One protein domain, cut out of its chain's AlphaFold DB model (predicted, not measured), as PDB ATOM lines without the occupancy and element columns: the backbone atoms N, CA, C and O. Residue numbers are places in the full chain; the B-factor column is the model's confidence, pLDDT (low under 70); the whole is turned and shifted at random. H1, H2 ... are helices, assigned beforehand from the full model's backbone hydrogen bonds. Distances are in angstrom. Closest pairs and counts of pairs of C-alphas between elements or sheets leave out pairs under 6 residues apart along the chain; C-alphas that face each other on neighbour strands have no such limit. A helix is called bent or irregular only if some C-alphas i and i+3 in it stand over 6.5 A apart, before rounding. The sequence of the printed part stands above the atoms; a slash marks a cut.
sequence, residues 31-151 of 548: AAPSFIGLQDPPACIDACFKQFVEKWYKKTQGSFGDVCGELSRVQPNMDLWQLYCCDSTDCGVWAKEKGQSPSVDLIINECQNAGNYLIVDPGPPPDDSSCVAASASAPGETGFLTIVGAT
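This is residues 31 to 151 of the 548 residues of an uncharacterized protein of Hypoxylon sp. CI-4A (UniProt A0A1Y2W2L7). A small cluster of helices has the long helix H2 and the shorter H4 side by side in its core, running opposite ways, while H5 starts on H4 and H3 is set crosswise near the last residues of H2 and H5. The short H1 sits by the first part of H2, and a long tail with no named element, residues 114 to 151, leaves the last residue of H5 and runs back past H4. The printed part has 121 residues with five named helices, in the order H1, H2, H3, H4, H5, and no named strand. The class is all helix, although under half of the residues, 59 of 121, are in named helices. The whole is compact, with a radius of gyration of the C-alphas of 14.0 A, and its C-alphas span 36 by 30 by 30 A.

The printed part begins at Ala 31, and H1 follows at residues 33 to 36, with C-alpha 33 at (55.317, 12.031, -38.363). H2 is residues 41 to 60, the longest helix, 28.8 A from first to last C-alpha; it begins with C-alpha 41 at (61.384, 6.264, -33.266). H3 is residues 64 to 73 and is 14.5 A long. H4 is residues 78 to 90 and is 18.4 A long; it is irregular, but only just, with C-alphas 87 and 90 at 6.7 A from each other. H5 is residues 102 to 113 and is 16.2 A long, ending with C-alpha 113 at (49.394, 14.279, -10.826). Residues 114 to 151 hold no named element.

H2 is the hub, touching three other helices, H1, H3 and H4. H1 touches H2 at residues 43 to 48 of H2 alone, and the closest C-alphas are those of Pro 33 and Cys 44, 5.7 A apart. H2 and H4 touch through residues 44 to 52 of H2 alone, with the C-alphas of Cys 48 and Cys 86 closest at 5.7 A. They stand at a shallow tilt of 27 degrees and run opposite ways. H3 touches residues 53 to 60 of H2 alone, with Trp 56 and Val 67 closest at 6.0 A between C-alphas. Their lines are about perpendicular, at 79 degrees. H4 and H5 form a helical hairpin; they touch with residues 103 to 104 of H5 alone, the closest C-alphas being those of Leu 83 and Ser 103, 6.0 A apart. They run opposite ways at a steep tilt of 36 degrees, only just past shallow. H3 and H5 are close but not clearly touching, with the C-alphas of Cys 68 and Cys 111 closest at 5.3 A. H1 is apart from H3 and from H5. In H2, H3 and H5 every pair of O i and N i+4 is within hydrogen-bond range; in H4 5 of 9 are, and H1 is too short for such a pair.

The two C-alphas farthest apart are those of Gln 39 and Thr 151, at 39.4 A. The printed part has no cut. The link from H4 to H5, 11 residues, is long, and the links H1 to H2, H2 to H3 and H3 to H4 are tight. The mean pLDDT of the printed part is 78.9. Confidence is under 70 at 36 residues of this predicted model: 31 to 38, 88 to 90, 92, 94 to 98, and 133 to 151.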
ATOM      1  N   ALA A  31      56.192  18.069 -41.581       54.12
ATOM      2  CA  ALA A  31      56.681  16.765 -41.987       54.12
ATOM      3  C   ALA A  31      55.818  15.717 -41.277       54.12
ATOM      4  O   ALA A  31      55.894  15.566 -40.056       54.12
ATOM      5  N   ALA A  32      54.987  15.013 -42.051       59.25
ATOM      6  CA  ALA A  32      54.141  13.943 -41.547       59.25
ATOM      7  C   ALA A  32      54.976  13.014 -40.632       59.25
ATOM      8  O   ALA A  32      56.011  12.504 -41.081       59.25
ATOM      9  N   PRO A  33      54.559  12.792 -39.367       56.53
ATOM     10  CA  PRO A  33      55.317  12.031 -38.363       56.53
ATOM     11  C   PRO A  33      55.834  10.674 -38.859       56.53
ATOM     12  O   PRO A  33      56.905  10.213 -38.459       56.53
ATOM     13  N   SER A  34      55.108  10.070 -39.799       57.56
ATOM     14  CA  SER A  34      55.423   8.795 -40.437       57.56
ATOM     15  C   SER A  34      56.761   8.771 -41.194       57.56
ATOM     16  O   SER A  34      57.384   7.714 -41.270       57.56
ATOM     17  N   PHE A  35      57.257   9.900 -41.722       57.00
ATOM     18  CA  PHE A  35      58.565   9.935 -42.402       57.00
ATOM     19  C   PHE A  35      59.742  10.021 -41.415       57.00
ATOM     20  O   PHE A  35      60.825   9.503 -41.687       57.00
ATOM     21  N   ILE A  36      59.520  10.632 -40.247       59.91
ATOM     22  CA  ILE A  36      60.510  10.760 -39.166       59.91
ATOM     23  C   ILE A  36      60.646   9.430 -38.401       59.91
ATOM     24  O   ILE A  36      61.753   9.045 -38.014       59.91
ATOM     25  N   GLY A  37      59.543   8.688 -38.252       61.75
ATOM     26  CA  GLY A  37      59.461   7.474 -37.432       61.75
ATOM     27  C   GLY A  37      60.401   6.336 -37.797       61.75
ATOM     28  O   GLY A  37      60.832   5.610 -36.906       61.75
ATOM     29  N   LEU A  38      60.804   6.200 -39.064       65.25
ATOM     30  CA  LEU A  38      61.761   5.153 -39.438       65.25
ATOM     31  C   LEU A  38      63.212   5.465 -39.041       65.25
ATOM     32  O   LEU A  38      64.005   4.531 -38.916       65.25
ATOM     33  N   GLN A  39      63.584   6.739 -38.876       82.50
ATOM     34  CA  GLN A  39      64.958   7.135 -38.524       82.50
ATOM     35  C   GLN A  39      65.131   7.419 -37.034       82.50
ATOM     36  O   GLN A  39      66.180   7.088 -36.483       82.50
ATOM     37  N   ASP A  40      64.115   7.996 -36.390       88.00
ATOM     38  CA  ASP A  40      64.142   8.337 -34.967       88.00
ATOM     39  C   ASP A  40      62.795   7.984 -34.308       88.00
ATOM     40  O   ASP A  40      61.894   8.825 -34.204       88.00
ATOM     41  N   PRO A  41      62.625   6.716 -33.883       84.38
ATOM     42  CA  PRO A  41      61.384   6.264 -33.266       84.38
ATOM     43  C   PRO A  41      60.993   7.064 -32.009       84.38
ATOM     44  O   PRO A  41      59.825   7.440 -31.905       84.38
ATOM     45  N   PRO A  42      61.918   7.403 -31.082       87.69
ATOM     46  CA  PRO A  42      61.615   8.298 -29.963       87.69
ATOM     47  C   PRO A  42      61.071   9.668 -30.382       87.69
ATOM     48  O   PRO A  42      60.093  10.129 -29.798       87.69
ATOM     49  N   ALA A  43      61.666  10.315 -31.391       87.75
ATOM     50  CA  ALA A  43      61.184  11.612 -31.867       87.75
ATOM     51  C   ALA A  43      59.791  11.516 -32.508       87.75
ATOM     52  O   ALA A  43      58.967  12.412 -32.336       87.75
ATOM     53  N   CYS A  44      59.504  10.418 -33.208       88.06
ATOM     54  CA  CYS A  44      58.178  10.166 -33.765       88.06
ATOM     55  C   CYS A  44      57.121   9.942 -32.681       88.06
ATOM     56  O   CYS A  44      56.035  10.512 -32.776       88.06
ATOM     57  N   ILE A  45      57.441   9.175 -31.632       88.06
ATOM     58  CA  ILE A  45      56.527   8.966 -30.501       88.06
ATOM     59  C   ILE A  45      56.219  10.306 -29.826       88.06
ATOM     60  O   ILE A  45      55.052  10.619 -29.603       88.06
ATOM     61  N   ASP A  46      57.240  11.131 -29.570       90.12
ATOM     62  CA  ASP A  46      57.064  12.464 -28.976       90.12
ATOM     63  C   ASP A  46      56.214  13.388 -29.867       90.12
ATOM     64  O   ASP A  46      55.311  14.070 -29.380       90.12
ATOM     65  N   ALA A  47      56.439  13.376 -31.184       89.62
ATOM     66  CA  ALA A  47      55.633  14.143 -32.133       89.62
ATOM     67  C   ALA A  47      54.169  13.673 -32.164       89.62
ATOM     68  O   ALA A  47      53.254  14.495 -32.120       89.62
ATOM     69  N   CYS A  48      53.933  12.360 -32.183       90.19
ATOM     70  CA  CYS A  48      52.588  11.790 -32.194       90.19
ATOM     71  C   CYS A  48      51.841  12.062 -30.877       90.19
ATOM     72  O   CYS A  48      50.672  12.452 -30.888       90.19
ATOM     73  N   PHE A  49      52.537  11.963 -29.740       91.50
ATOM     74  CA  PHE A  49      52.009  12.351 -28.434       91.50
ATOM     75  C   PHE A  49      51.615  13.833 -28.400       91.50
ATOM     76  O   PHE A  49      50.514  14.176 -27.966       91.50
ATOM     77  N   LYS A  50      52.476  14.723 -28.908       91.88
ATOM     78  CA  LYS A  50      52.176  16.159 -29.002       91.88
ATOM     79  C   LYS A  50      50.948  16.433 -29.856       91.88
ATOM     80  O   LYS A  50      50.087  17.184 -29.414       91.88
ATOM     81  N   GLN A  51      50.824  15.789 -31.016       91.94
ATOM     82  CA  GLN A  51      49.642  15.930 -31.869       91.94
ATOM     83  C   GLN A  51      48.364  15.467 -31.166       91.94
ATOM     84  O   GLN A  51      47.333  16.137 -31.247       91.94
ATOM     85  N   PHE A  52      48.425  14.349 -30.435       93.12
ATOM     86  CA  PHE A  52      47.302  13.878 -29.630       93.12
ATOM     87  C   PHE A  52      46.889  14.923 -28.586       93.12
ATOM     88  O   PHE A  52      45.720  15.299 -28.501       93.12
ATOM     89  N   VAL A  53      47.851  15.432 -27.819       92.94
ATOM     90  CA  VAL A  53      47.608  16.428 -26.773       92.94
ATOM     91  C   VAL A  53      47.092  17.747 -27.367       92.94
ATOM     92  O   VAL A  53      46.128  18.316 -26.858       92.94
ATOM     93  N   GLU A  54      47.657  18.212 -28.479       92.75
ATOM     94  CA  GLU A  54      47.233  19.430 -29.177       92.75
ATOM     95  C   GLU A  54      45.799  19.324 -29.717       92.75
ATOM     96  O   GLU A  54      45.002  20.257 -29.575       92.75
ATOM     97  N   LYS A  55      45.427  18.168 -30.278       93.31
ATOM     98  CA  LYS A  55      44.052  17.881 -30.711       93.31
ATOM     99  C   LYS A  55      43.064  18.044 -29.557       93.31
ATOM    100  O   LYS A  55      41.985  18.611 -29.741       93.31
ATOM    101  N   TRP A  56      43.436  17.588 -28.364       93.81
ATOM    102  CA  TRP A  56      42.617  17.761 -27.170       93.81
ATOM    103  C   TRP A  56      42.587  19.198 -26.669       93.81
ATOM    104  O   TRP A  56      41.507  19.676 -26.339       93.81
ATOM    105  N   TYR A  57      43.713  19.911 -26.699       93.81
ATOM    106  CA  TYR A  57      43.755  21.336 -26.369       93.81
ATOM    107  C   TYR A  57      42.811  22.163 -27.246       93.81
ATOM    108  O   TYR A  57      42.052  22.987 -26.735       93.81
ATOM    109  N   LYS A  58      42.791  21.901 -28.558       92.69
ATOM    110  CA  LYS A  58      41.858  22.553 -29.491       92.69
ATOM    111  C   LYS A  58      40.397  22.227 -29.163       92.69
ATOM    112  O   LYS A  58      39.531  23.084 -29.312       92.69
ATOM    113  N   LYS A  59      40.122  21.002 -28.698       93.12
ATOM    114  CA  LYS A  59      38.773  20.543 -28.335       93.12
ATOM    115  C   LYS A  59      38.275  21.140 -27.017       93.12
ATOM    116  O   LYS A  59      37.096  21.467 -26.925       93.12
ATOM    117  N   THR A  60      39.132  21.270 -26.007       92.19
ATOM    118  CA  THR A  60      38.742  21.760 -24.674       92.19
ATOM    119  C   THR A  60      38.912  23.269 -24.500       92.19
ATOM    120  O   THR A  60      38.332  23.816 -23.568       92.19
ATOM    121  N   GLN A  61      39.666  23.949 -25.379       86.38
ATOM    122  CA  GLN A  61      40.066  25.363 -25.235       86.38
ATOM    123  C   GLN A  61      40.700  25.678 -23.864       86.38
ATOM    124  O   GLN A  61      40.590  26.795 -23.361       86.38
ATOM    125  N   GLY A  62      41.324  24.680 -23.234       87.69
ATOM    126  CA  GLY A  62      41.652  24.716 -21.812       87.69
ATOM    127  C   GLY A  62      43.111  24.424 -21.484       87.69
ATOM    128  O   GLY A  62      43.963  24.250 -22.349       87.69
ATOM    129  N   SER A  63      43.387  24.370 -20.188       93.75
ATOM    130  CA  SER A  63      44.636  23.876 -19.617       93.75
ATOM    131  C   SER A  63      44.758  22.352 -19.770       93.75
ATOM    132  O   SER A  63      43.784  21.658 -20.069       93.75
ATOM    133  N   PHE A  64      45.943  21.794 -19.499       92.81
ATOM    134  CA  PHE A  64      46.130  20.337 -19.465       92.81
ATOM    135  C   PHE A  64      45.155  19.648 -18.492       92.81
ATOM    136  O   PHE A  64      44.682  18.542 -18.747       92.81
ATOM    137  N   GLY A  65      44.794  20.330 -17.399       95.12
ATOM    138  CA  GLY A  65      43.805  19.843 -16.440       95.12
ATOM    139  C   GLY A  65      42.427  19.614 -17.066       95.12
ATOM    140  O   GLY A  65      41.765  18.642 -16.712       95.12
ATOM    141  N   ASP A  66      42.033  20.437 -18.040       94.94
ATOM    142  CA  ASP A  66      40.760  20.299 -18.755       94.94
ATOM    143  C   ASP A  66      40.787  19.113 -19.724       94.94
ATOM    144  O   ASP A  66      39.807  18.376 -19.829       94.94
ATOM    145  N   VAL A  67      41.933  18.873 -20.376       95.00
ATOM    146  CA  VAL A  67      42.162  17.664 -21.186       95.00
ATOM    147  C   VAL A  67      42.018  16.414 -20.321       95.00
ATOM    148  O   VAL A  67      41.280  15.498 -20.677       95.00
ATOM    149  N   CYS A  68      42.653  16.394 -19.150       96.31
ATOM    150  CA  CYS A  68      42.537  15.287 -18.204       96.31
ATOM    151  C   CYS A  68      41.120  15.113 -17.655       96.31
ATOM    152  O   CYS A  68      40.642  13.985 -17.528       96.31
ATOM    153  N   GLY A  69      40.431  16.219 -17.366       95.56
ATOM    154  CA  GLY A  69      39.036  16.211 -16.947       95.56
ATOM    155  C   GLY A  69      38.150  15.563 -18.004       95.56
ATOM    156  O   GLY A  69      37.380  14.657 -17.689       95.56
ATOM    157  N   GLU A  70      38.311  15.943 -19.268       95.25
ATOM    158  CA  GLU A  70      37.531  15.382 -20.371       95.25
ATOM    159  C   GLU A  70      37.888  13.913 -20.647       95.25
ATOM    160  O   GLU A  70      36.991  13.081 -20.797       95.25
ATOM    161  N   LEU A  71      39.178  13.558 -20.606       95.12
ATOM    162  CA  LEU A  71      39.622  12.167 -20.723       95.12
ATOM    163  C   LEU A  71      39.052  11.284 -19.603       95.12
ATOM    164  O   LEU A  71      38.739  10.117 -19.839       95.12
ATOM    165  N   SER A  72      38.869  11.835 -18.401       95.50
ATOM    166  CA  SER A  72      38.328  11.106 -17.251       95.50
ATOM    167  C   SER A  72      36.808  10.897 -17.288       95.50
ATOM    168  O   SER A  72      36.310  10.002 -16.603       95.50
ATOM    169  N   ARG A  73      36.059  11.678 -18.084       94.69
ATOM    170  CA  ARG A  73      34.584  11.613 -18.134       94.69
ATOM    171  C   ARG A  73      34.051  10.337 -18.776       94.69
ATOM    172  O   ARG A  73      32.976   9.876 -18.397       94.69
ATOM    173  N   VAL A  74      34.775   9.781 -19.746       90.31
ATOM    174  CA  VAL A  74      34.381   8.568 -20.474       90.31
ATOM    175  C   VAL A  74      35.315   7.438 -20.059       90.31
ATOM    176  O   VAL A  74      36.512   7.526 -20.290       90.31
ATOM    177  N   GLN A  75      34.779   6.386 -19.432       89.88
ATOM    178  CA  GLN A  75      35.558   5.221 -19.003       89.88
ATOM    179  C   GLN A  75      34.989   3.912 -19.574       89.88
ATOM    180  O   GLN A  75      33.787   3.674 -19.417       89.88
ATOM    181  N   PRO A  76      35.826   3.038 -20.172       90.56
ATOM    182  CA  PRO A  76      37.213   3.289 -20.584       90.56
ATOM    183  C   PRO A  76      37.285   4.326 -21.716       90.56
ATOM    184  O   PRO A  76      36.427   4.340 -22.603       90.56
ATOM    185  N   ASN A  77      38.289   5.207 -21.692       93.31
ATOM    186  CA  ASN A  77      38.430   6.210 -22.743       93.31
ATOM    187  C   ASN A  77      39.148   5.625 -23.963       93.31
ATOM    188  O   ASN A  77      40.372   5.500 -23.983       93.31
ATOM    189  N   MET A  78      38.374   5.300 -24.996       93.75
ATOM    190  CA  MET A  78      38.885   4.706 -26.235       93.75
ATOM    191  C   MET A  78      39.736   5.676 -27.063       93.75
ATOM    192  O   MET A  78      40.474   5.234 -27.936       93.75
ATOM    193  N   ASP A  79      39.697   6.986 -26.790       93.38
ATOM    194  CA  ASP A  79      40.563   7.941 -27.485       93.38
ATOM    195  C   ASP A  79      42.042   7.720 -27.137       93.38
ATOM    196  O   ASP A  79      42.909   7.999 -27.967       93.38
ATOM    197  N   LEU A  80      42.343   7.136 -25.969       94.00
ATOM    198  CA  LEU A  80      43.705   6.750 -25.582       94.00
ATOM    199  C   LEU A  80      44.298   5.669 -26.501       94.00
ATOM    200  O   LEU A  80      45.517   5.530 -26.571       94.00
ATOM    201  N   TRP A  81      43.479   4.956 -27.282       93.19
ATOM    202  CA  TRP A  81      43.970   4.041 -28.316       93.19
ATOM    203  C   TRP A  81      44.774   4.734 -29.418       93.19
ATOM    204  O   TRP A  81      45.632   4.098 -30.024       93.19
ATOM    205  N   GLN A  82      44.590   6.043 -29.635       91.50
ATOM    206  CA  GLN A  82      45.430   6.803 -30.573       91.50
ATOM    207  C   GLN A  82      46.904   6.792 -30.142       91.50
ATOM    208  O   GLN A  82      47.787   6.704 -30.990       91.50
ATOM    209  N   LEU A  83      47.178   6.792 -28.834       92.12
ATOM    210  CA  LEU A  83      48.542   6.719 -28.303       92.12
ATOM    211  C   LEU A  83      49.156   5.321 -28.482       92.12
ATOM    212  O   LEU A  83      50.343   5.209 -28.774       92.12
ATOM    213  N   TYR A  84      48.347   4.260 -28.413       90.75
ATOM    214  CA  TYR A  84      48.790   2.909 -28.784       90.75
ATOM    215  C   TYR A  84      49.143   2.804 -30.278       90.75
ATOM    216  O   TYR A  84      50.058   2.070 -30.661       90.75
ATOM    217  N   CYS A  85      48.446   3.549 -31.137       88.38
ATOM    218  CA  CYS A  85      48.745   3.611 -32.566       88.38
ATOM    219  C   CYS A  85      50.058   4.345 -32.870       88.38
ATOM    220  O   CYS A  85      50.809   3.899 -33.738       88.38
ATOM    221  N   CYS A  86      50.373   5.403 -32.115       87.25
ATOM    222  CA  CYS A  86      51.641   6.126 -32.231       87.25
ATOM    223  C   CYS A  86      52.848   5.193 -32.082       87.25
ATOM    224  O   CYS A  86      53.743   5.180 -32.926       87.25
ATOM    225  N   ASP A  87      52.848   4.366 -31.035       80.50
ATOM    226  CA  ASP A  87      53.969   3.471 -30.756       80.50
ATOM    227  C   ASP A  87      54.091   2.382 -31.836       80.50
ATOM    228  O   ASP A  87      55.189   2.018 -32.254       80.50
ATOM    229  N   SER A  88      52.960   1.875 -32.327       69.94
ATOM    230  CA  SER A  88      52.893   0.582 -33.000       69.94
ATOM    231  C   SER A  88      53.020   0.642 -34.531       69.94
ATOM    232  O   SER A  88      53.875  -0.055 -35.089       69.94
ATOM    233  N   THR A  89      52.212   1.457 -35.221       65.88
ATOM    234  CA  THR A  89      52.156   1.485 -36.696       65.88
ATOM    235  C   THR A  89      53.008   2.581 -37.314       65.88
ATOM    236  O   THR A  89      53.631   2.348 -38.349       65.88
ATOM    237  N   ASP A  90      53.064   3.749 -36.675       69.12
ATOM    238  CA  ASP A  90      53.592   4.959 -37.316       69.12
ATOM    239  C   ASP A  90      55.072   5.185 -36.978       69.12
ATOM    240  O   ASP A  90      55.848   5.608 -37.835       69.12
ATOM    241  N   CYS A  91      55.484   4.830 -35.758       81.56
ATOM    242  CA  CYS A  91      56.867   4.986 -35.299       81.56
ATOM    243  C   CYS A  91      57.667   3.672 -35.283       81.56
ATOM    244  O   CYS A  91      58.851   3.670 -34.961       81.56
ATOM    245  N   GLY A  92      57.040   2.540 -35.632       69.19
ATOM    246  CA  GLY A  92      57.708   1.238 -35.740       69.19
ATOM    247  C   GLY A  92      58.159   0.617 -34.409       69.19
ATOM    248  O   GLY A  92      58.881  -0.383 -34.417       69.19
ATOM    249  N   VAL A  93      57.728   1.160 -33.268       70.25
ATOM    250  CA  VAL A  93      58.022   0.651 -31.919       70.25
ATOM    251  C   VAL A  93      56.872  -0.237 -31.453       70.25
ATOM    252  O   VAL A  93      56.206   0.010 -30.451       70.25
ATOM    253  N   TRP A  94      56.607  -1.313 -32.194       59.78
ATOM    254  CA  TRP A  94      55.580  -2.257 -31.766       59.78
ATOM    255  C   TRP A  94      56.051  -3.012 -30.513       59.78
ATOM    256  O   TRP A  94      56.820  -3.977 -30.601       59.78
ATOM    257  N   ALA A  95      55.543  -2.628 -29.342       60.06
ATOM    258  CA  ALA A  95      55.643  -3.432 -28.130       60.06
ATOM    259  C   ALA A  95      54.728  -4.660 -28.284       60.06
ATOM    260  O   ALA A  95      53.522  -4.606 -28.073       60.06
ATOM    261  N   LYS A  96      55.283  -5.786 -28.756       58.66
ATOM    262  CA  LYS A  96      54.519  -7.046 -28.922       58.66
ATOM    263  C   LYS A  96      54.190  -7.705 -27.589       58.66
ATOM    264  O   LYS A  96      53.370  -8.619 -27.529       58.66
ATOM    265  N   GLU A  97      54.876  -7.287 -26.537       62.53
ATOM    266  CA  GLU A  97      54.548  -7.698 -25.188       62.53
ATOM    267  C   GLU A  97      53.294  -6.939 -24.773       62.53
ATOM    268  O   GLU A  97      53.177  -5.754 -25.061       62.53
ATOM    269  N   LYS A  98      52.343  -7.637 -24.141       64.62
ATOM    270  CA  LYS A  98      51.040  -7.130 -23.669       64.62
ATOM    271  C   LYS A  98      51.179  -6.100 -22.532       64.62
ATOM    272  O   LYS A  98      50.486  -6.189 -21.522       64.62
ATOM    273  N   GLY A  99      52.152  -5.211 -22.650       73.81
ATOM    274  CA  GLY A  99      52.428  -4.121 -21.747       73.81
ATOM    275  C   GLY A  99      51.639  -2.888 -22.149       73.81
ATOM    276  O   GLY A  99      51.232  -2.715 -23.298       73.81
ATOM    277  N   GLN A 100      51.436  -2.048 -21.153       81.50
ATOM    278  CA  GLN A 100      50.881  -0.718 -21.294       81.50
ATOM    279  C   GLN A 100      51.805   0.130 -22.182       81.50
ATOM    280  O   GLN A 100      53.032   0.009 -22.107       81.50
ATOM    281  N   SER A 101      51.225   0.937 -23.072       87.94
ATOM    282  CA  SER A 101      52.005   1.860 -23.905       87.94
ATOM    283  C   SER A 101      52.692   2.896 -22.999       87.94
ATOM    284  O   SER A 101      51.999   3.524 -22.193       87.94
ATOM    285  N   PRO A 102      54.012   3.139 -23.135       88.12
ATOM    286  CA  PRO A 102      54.704   4.181 -22.372       88.12
ATOM    287  C   PRO A 102      54.075   5.570 -22.547       88.12
ATOM    288  O   PRO A 102      54.063   6.371 -21.614       88.12
ATOM    289  N   SER A 103      53.524   5.843 -23.731       91.31
ATOM    290  CA  SER A 103      52.828   7.089 -24.062       91.31
ATOM    291  C   SER A 103      51.505   7.221 -23.293       91.31
ATOM    292  O   SER A 103      51.167   8.296 -22.794       91.31
ATOM    293  N   VAL A 104      50.775   6.112 -23.139       94.00
ATOM    294  CA  VAL A 104      49.547   6.048 -22.332       94.00
ATOM    295  C   VAL A 104      49.859   6.145 -20.840       94.00
ATOM    296  O   VAL A 104      49.182   6.870 -20.117       94.00
ATOM    297  N   ASP A 105      50.923   5.494 -20.375       93.44
ATOM    298  CA  ASP A 105      51.403   5.650 -18.998       93.44
ATOM    299  C   ASP A 105      51.756   7.100 -18.675       93.44
ATOM    300  O   ASP A 105      51.440   7.595 -17.592       93.44
ATOM    301  N   LEU A 106      52.401   7.799 -19.609       93.25
ATOM    302  CA  LEU A 106      52.803   9.184 -19.414       93.25
ATOM    303  C   LEU A 106      51.586  10.097 -19.227       93.25
ATOM    304  O   LEU A 106      51.532  10.825 -18.236       93.25
ATOM    305  N   ILE A 107      50.573  10.006 -20.100       95.06
ATOM    306  CA  ILE A 107      49.373  10.847 -19.964       95.06
ATOM    307  C   ILE A 107      48.559  10.500 -18.716       95.06
ATOM    308  O   ILE A 107      48.058  11.399 -18.043       95.06
ATOM    309  N   ILE A 108      48.462   9.214 -18.364       95.44
ATOM    310  CA  ILE A 108      47.764   8.767 -17.155       95.44
ATOM    311  C   ILE A 108      48.453   9.331 -15.916       95.44
ATOM    312  O   ILE A 108      47.788   9.940 -15.081       95.44
ATOM    313  N   ASN A 109      49.774   9.183 -15.810       96.19
ATOM    314  CA  ASN A 109      50.535   9.698 -14.676       96.19
ATOM    315  C   ASN A 109      50.424  11.222 -14.571       96.19
ATOM    316  O   ASN A 109      50.253  11.753 -13.475       96.19
ATOM    317  N   GLU A 110      50.479  11.938 -15.694       95.56
ATOM    318  CA  GLU A 110      50.377  13.395 -15.676       95.56
ATOM    319  C   GLU A 110      48.972  13.871 -15.290       95.56
ATOM    320  O   GLU A 110      48.824  14.771 -14.461       95.56
ATOM    321  N   CYS A 111      47.929  13.195 -15.775       96.50
ATOM    322  CA  CYS A 111      46.558  13.462 -15.354       96.50
ATOM    323  C   CYS A 111      46.307  13.128 -13.882       96.50
ATOM    324  O   CYS A 111      45.650  13.904 -13.183       96.50
ATOM    325  N   GLN A 112      46.865  12.028 -13.377       96.12
ATOM    326  CA  GLN A 112      46.789  11.672 -11.962       96.12
ATOM    327  C   GLN A 112      47.503  12.708 -11.083       96.12
ATOM    328  O   GLN A 112      46.950  13.120 -10.062       96.12
ATOM    329  N   ASN A 113      48.670  13.202 -11.509       96.38
ATOM    330  CA  ASN A 113      49.394  14.279 -10.826       96.38
ATOM    331  C   ASN A 113      48.617  15.605 -10.827       96.38
ATOM    332  O   ASN A 113      48.709  16.370  -9.869       96.38
ATOM    333  N   ALA A 114      47.807  15.856 -11.860       95.19
ATOM    334  CA  ALA A 114      46.885  16.990 -11.921       95.19
ATOM    335  C   ALA A 114      45.609  16.802 -11.068       95.19
ATOM    336  O   ALA A 114      44.750  17.682 -11.047       95.19
ATOM    337  N   GLY A 115      45.460  15.670 -10.367       96.25
ATOM    338  CA  GLY A 115      44.306  15.360  -9.518       96.25
ATOM    339  C   GLY A 115      43.191  14.561 -10.204       96.25
ATOM    340  O   GLY A 115      42.176  14.279  -9.570       96.25
ATOM    341  N   ASN A 116      43.371  14.142 -11.461       95.44
ATOM    342  CA  ASN A 116      42.407  13.329 -12.210       95.44
ATOM    343  C   ASN A 116      42.739  11.834 -12.083       95.44
ATOM    344  O   ASN A 116      43.298  11.213 -12.984       95.44
ATOM    345  N   TYR A 117      42.374  11.236 -10.949       94.38
ATOM    346  CA  TYR A 117      42.646   9.824 -10.627       94.38
ATOM    347  C   TYR A 117      41.702   8.815 -11.302       94.38
ATOM    348  O   TYR A 117      41.902   7.611 -11.178       94.38
ATOM    349  N   LEU A 118      40.663   9.289 -11.992       95.50
ATOM    350  CA  LEU A 118      39.662   8.435 -12.637       95.50
ATOM    351  C   LEU A 118      40.075   7.951 -14.030       95.50
ATOM    352  O   LEU A 118      39.336   7.175 -14.627       95.50
ATOM    353  N   ILE A 119      41.218   8.403 -14.554       95.00
ATOM    354  CA  ILE A 119      41.714   7.951 -15.850       95.00
ATOM    355  C   ILE A 119      42.282   6.529 -15.734       95.00
ATOM    356  O   ILE A 119      43.248   6.285 -15.010       95.00
ATOM    357  N   VAL A 120      41.645   5.582 -16.424       94.56
ATOM    358  CA  VAL A 120      42.064   4.179 -16.494       94.56
ATOM    359  C   VAL A 120      42.548   3.876 -17.906       94.56
ATOM    360  O   VAL A 120      41.942   4.314 -18.885       94.56
ATOM    361  N   ASP A 121      43.641   3.125 -18.005       94.62
ATOM    362  CA  ASP A 121      44.125   2.597 -19.275       94.62
ATOM    363  C   ASP A 121      43.086   1.633 -19.879       94.62
ATOM    364  O   ASP A 121      42.733   0.643 -19.229       94.62
ATOM    365  N   PRO A 122      42.588   1.883 -21.106       93.62
ATOM    366  CA  PRO A 122      41.677   0.959 -21.779       93.62
ATOM    367  C   PRO A 122      42.352  -0.366 -22.172       93.62
ATOM    368  O   PRO A 122      41.659  -1.314 -22.546       93.62
ATOM    369  N   GLY A 123      43.683  -0.438 -22.103       93.19
ATOM    370  CA  GLY A 123      44.480  -1.521 -22.649       93.19
ATOM    371  C   GLY A 123      44.681  -1.379 -24.161       93.19
ATOM    372  O   GLY A 123      44.138  -0.459 -24.789       93.19
ATOM    373  N   PRO A 124      45.466  -2.286 -24.766       90.06
ATOM    374  CA  PRO A 124      45.715  -2.264 -26.197       90.06
ATOM    375  C   PRO A 124      44.400  -2.420 -26.969       90.06
ATOM    376  O   PRO A 124      43.503  -3.152 -26.529       90.06
ATOM    377  N   PRO A 125      44.275  -1.750 -28.121       90.50
ATOM    378  CA  PRO A 125      43.059  -1.816 -28.900       90.50
ATOM    379  C   PRO A 125      42.916  -3.229 -29.518       90.50
ATOM    380  O   PRO A 125      43.923  -3.910 -29.739       90.50
ATOM    381  N   PRO A 126      41.686  -3.731 -29.728       90.12
ATOM    382  CA  PRO A 126      41.453  -5.084 -30.228       90.12
ATOM    383  C   PRO A 126      41.985  -5.262 -31.659       90.12
ATOM    384  O   PRO A 126      42.122  -4.296 -32.403       90.12
ATOM    385  N   ASP A 127      42.278  -6.503 -32.059       85.88
ATOM    386  CA  ASP A 127      42.946  -6.813 -33.338       85.88
ATOM    387  C   ASP A 127      42.168  -6.344 -34.592       85.88
ATOM    388  O   ASP A 127      42.731  -6.275 -35.684       85.88
ATOM    389  N   ASP A 128      40.873  -6.042 -34.458       87.81
ATOM    390  CA  ASP A 128      40.001  -5.518 -35.516       87.81
ATOM    391  C   ASP A 128      40.009  -3.983 -35.621       87.81
ATOM    392  O   ASP A 128      39.483  -3.419 -36.584       87.81
ATOM    393  N   SER A 129      40.632  -3.296 -34.666       85.31
ATOM    394  CA  SER A 129      40.787  -1.847 -34.695       85.31
ATOM    395  C   SER A 129      41.947  -1.449 -35.613       85.31
ATOM    396  O   SER A 129      43.117  -1.762 -35.388       85.31
ATOM    397  N   SER A 130      41.630  -0.745 -36.698       82.19
ATOM    398  CA  SER A 130      42.656  -0.164 -37.557       82.19
ATOM    399  C   SER A 130      43.109   1.173 -36.984       82.19
ATOM    400  O   SER A 130      42.298   2.094 -36.841       82.19
ATOM    401  N   CYS A 131      44.408   1.308 -36.733       81.94
ATOM    402  CA  CYS A 131      45.022   2.603 -36.494       81.94
ATOM    403  C   CYS A 131      44.859   3.471 -37.742       81.94
ATOM    404  O   CYS A 131      45.502   3.246 -38.767       81.94
ATOM    405  N   VAL A 132      43.963   4.455 -37.670       71.19
ATOM    406  CA  VAL A 132      43.934   5.530 -38.657       71.19
ATOM    407  C   VAL A 132      45.152   6.383 -38.344       71.19
ATOM    408  O   VAL A 132      45.162   7.065 -37.320       71.19
ATOM    409  N   ALA A 133      46.193   6.265 -39.169       56.81
ATOM    410  CA  ALA A 133      47.430   7.015 -39.011       56.81
ATOM    411  C   ALA A 133      47.091   8.499 -38.802       56.81
ATOM    412  O   ALA A 133      46.579   9.164 -39.709       56.81
ATOM    413  N   ALA A 134      47.347   9.009 -37.593       53.00
ATOM    414  CA  ALA A 134      47.079  10.404 -37.236       53.00
ATOM    415  C   ALA A 134      47.826  11.362 -38.181       53.00
ATOM    416  O   ALA A 134      47.374  12.470 -38.459       53.00
ATOM    417  N   SER A 135      48.917  10.863 -38.759       47.53
ATOM    418  CA  SER A 135      49.821  11.530 -39.680       47.53
ATOM    419  C   SER A 135      49.287  11.733 -41.111       47.53
ATOM    420  O   SER A 135      49.937  12.433 -41.883       47.53
ATOM    421  N   ALA A 136      48.125  11.174 -41.484       44.66
ATOM    422  CA  ALA A 136      47.539  11.344 -42.825       44.66
ATOM    423  C   ALA A 136      46.367  12.340 -42.887       44.66
ATOM    424  O   ALA A 136      45.827  12.586 -43.968       44.66
ATOM    425  N   SER A 137      45.963  12.916 -41.752       42.25
ATOM    426  CA  SER A 137      44.904  13.924 -41.747       42.25
ATOM    427  C   SER A 137      45.500  15.239 -42.238       42.25
ATOM    428  O   SER A 137      46.236  15.897 -41.507       42.25
ATOM    429  N   ALA A 138      45.216  15.609 -43.489       41.94
ATOM    430  CA  ALA A 138      45.500  16.949 -43.986       41.94
ATOM    431  C   ALA A 138      44.928  17.995 -43.003       41.94
ATOM    432  O   ALA A 138      43.879  17.735 -42.398       41.94
ATOM    433  N   PRO A 139      45.583  19.158 -42.830       40.50
ATOM    434  CA  PRO A 139      45.122  20.201 -41.918       40.50
ATOM    435  C   PRO A 139      43.727  20.676 -42.355       40.50
ATOM    436  O   PRO A 139      43.584  21.476 -43.275       40.50
ATOM    437  N   GLY A 140      42.677  20.115 -41.747       44.41
ATOM    438  CA  GLY A 140      41.288  20.417 -42.102       44.41
ATOM    439  C   GLY A 140      40.262  19.322 -41.799       44.41
ATOM    440  O   GLY A 140      39.106  19.657 -41.551       44.41
ATOM    441  N   GLU A 141      40.643  18.041 -41.746       42.19
ATOM    442  CA  GLU A 141      39.703  16.958 -41.413       42.19
ATOM    443  C   GLU A 141      39.974  16.378 -40.022       42.19
ATOM    444  O   GLU A 141      41.034  15.828 -39.728       42.19
ATOM    445  N   THR A 142      38.981  16.493 -39.138       45.97
ATOM    446  CA  THR A 142      38.975  15.839 -37.828       45.97
ATOM    447  C   THR A 142      38.789  14.335 -38.023       45.97
ATOM    448  O   THR A 142      37.686  13.805 -37.918       45.97
ATOM    449  N   GLY A 143      39.890  13.636 -38.306       40.88
ATOM    450  CA  GLY A 143      39.950  12.181 -38.299       40.88
ATOM    451  C   GLY A 143      39.577  11.648 -36.916       40.88
ATOM    452  O   GLY A 143      40.374  11.667 -35.969       40.88
ATOM    453  N   PHE A 144      38.330  11.214 -36.772       44.44
ATOM    454  CA  PHE A 144      37.926  10.328 -35.692       44.44
ATOM    455  C   PHE A 144      38.434   8.923 -36.012       44.44
ATOM    456  O   PHE A 144      38.385   8.487 -37.164       44.44
ATOM    457  N   LEU A 145      38.882   8.199 -34.980       42.81
ATOM    458  CA  LEU A 145      38.976   6.744 -35.034       42.81
ATOM    459  C   LEU A 145      37.592   6.231 -35.441       42.81
ATOM    460  O   LEU A 145      36.663   6.201 -34.635       42.81
ATOM    461  N   THR A 146      37.435   5.877 -36.713       33.94
ATOM    462  CA  THR A 146      36.247   5.158 -37.149       33.94
ATOM    463  C   THR A 146      36.474   3.728 -36.708       33.94
ATOM    464  O   THR A 146      37.129   2.951 -37.397       33.94
ATOM    465  N   ILE A 147      35.979   3.392 -35.517       35.34
ATOM    466  CA  ILE A 147      35.773   1.998 -35.148       35.34
ATOM    467  C   ILE A 147      34.771   1.480 -36.178       35.34
ATOM    468  O   ILE A 147      33.578   1.778 -36.096       35.34
ATOM    469  N   VAL A 148      35.251   0.761 -37.193       33.69
ATOM    470  CA  VAL A 148      34.375   0.031 -38.108       33.69
ATOM    471  C   VAL A 148      33.834  -1.150 -37.314       33.69
ATOM    472  O   VAL A 148      34.324  -2.270 -37.398       33.69
ATOM    473  N   GLY A 149      32.837  -0.875 -36.474       28.55
ATOM    474  CA  GLY A 149      32.054  -1.906 -35.825       28.55
ATOM    475  C   GLY A 149      31.383  -2.720 -36.920       28.55
ATOM    476  O   GLY A 149      30.592  -2.187 -37.702       28.55
ATOM    477  N   ALA A 150      31.710  -4.006 -37.001       31.09
ATOM    478  CA  ALA A 150      31.004  -4.954 -37.844       31.09
ATOM    479  C   ALA A 150      29.566  -5.134 -37.320       31.09
ATOM    480  O   ALA A 150      29.237  -6.119 -36.667       31.09
ATOM    481  N   THR A 151      28.694  -4.168 -37.604       32.47
ATOM    482  CA  THR A 151      27.250  -4.269 -37.394       32.47
ATOM    483  C   THR A 151      26.520  -3.941 -38.689       32.47
ATOM    484  O   THR A 151      26.506  -2.813 -39.167       32.47
TER     485      THR A 151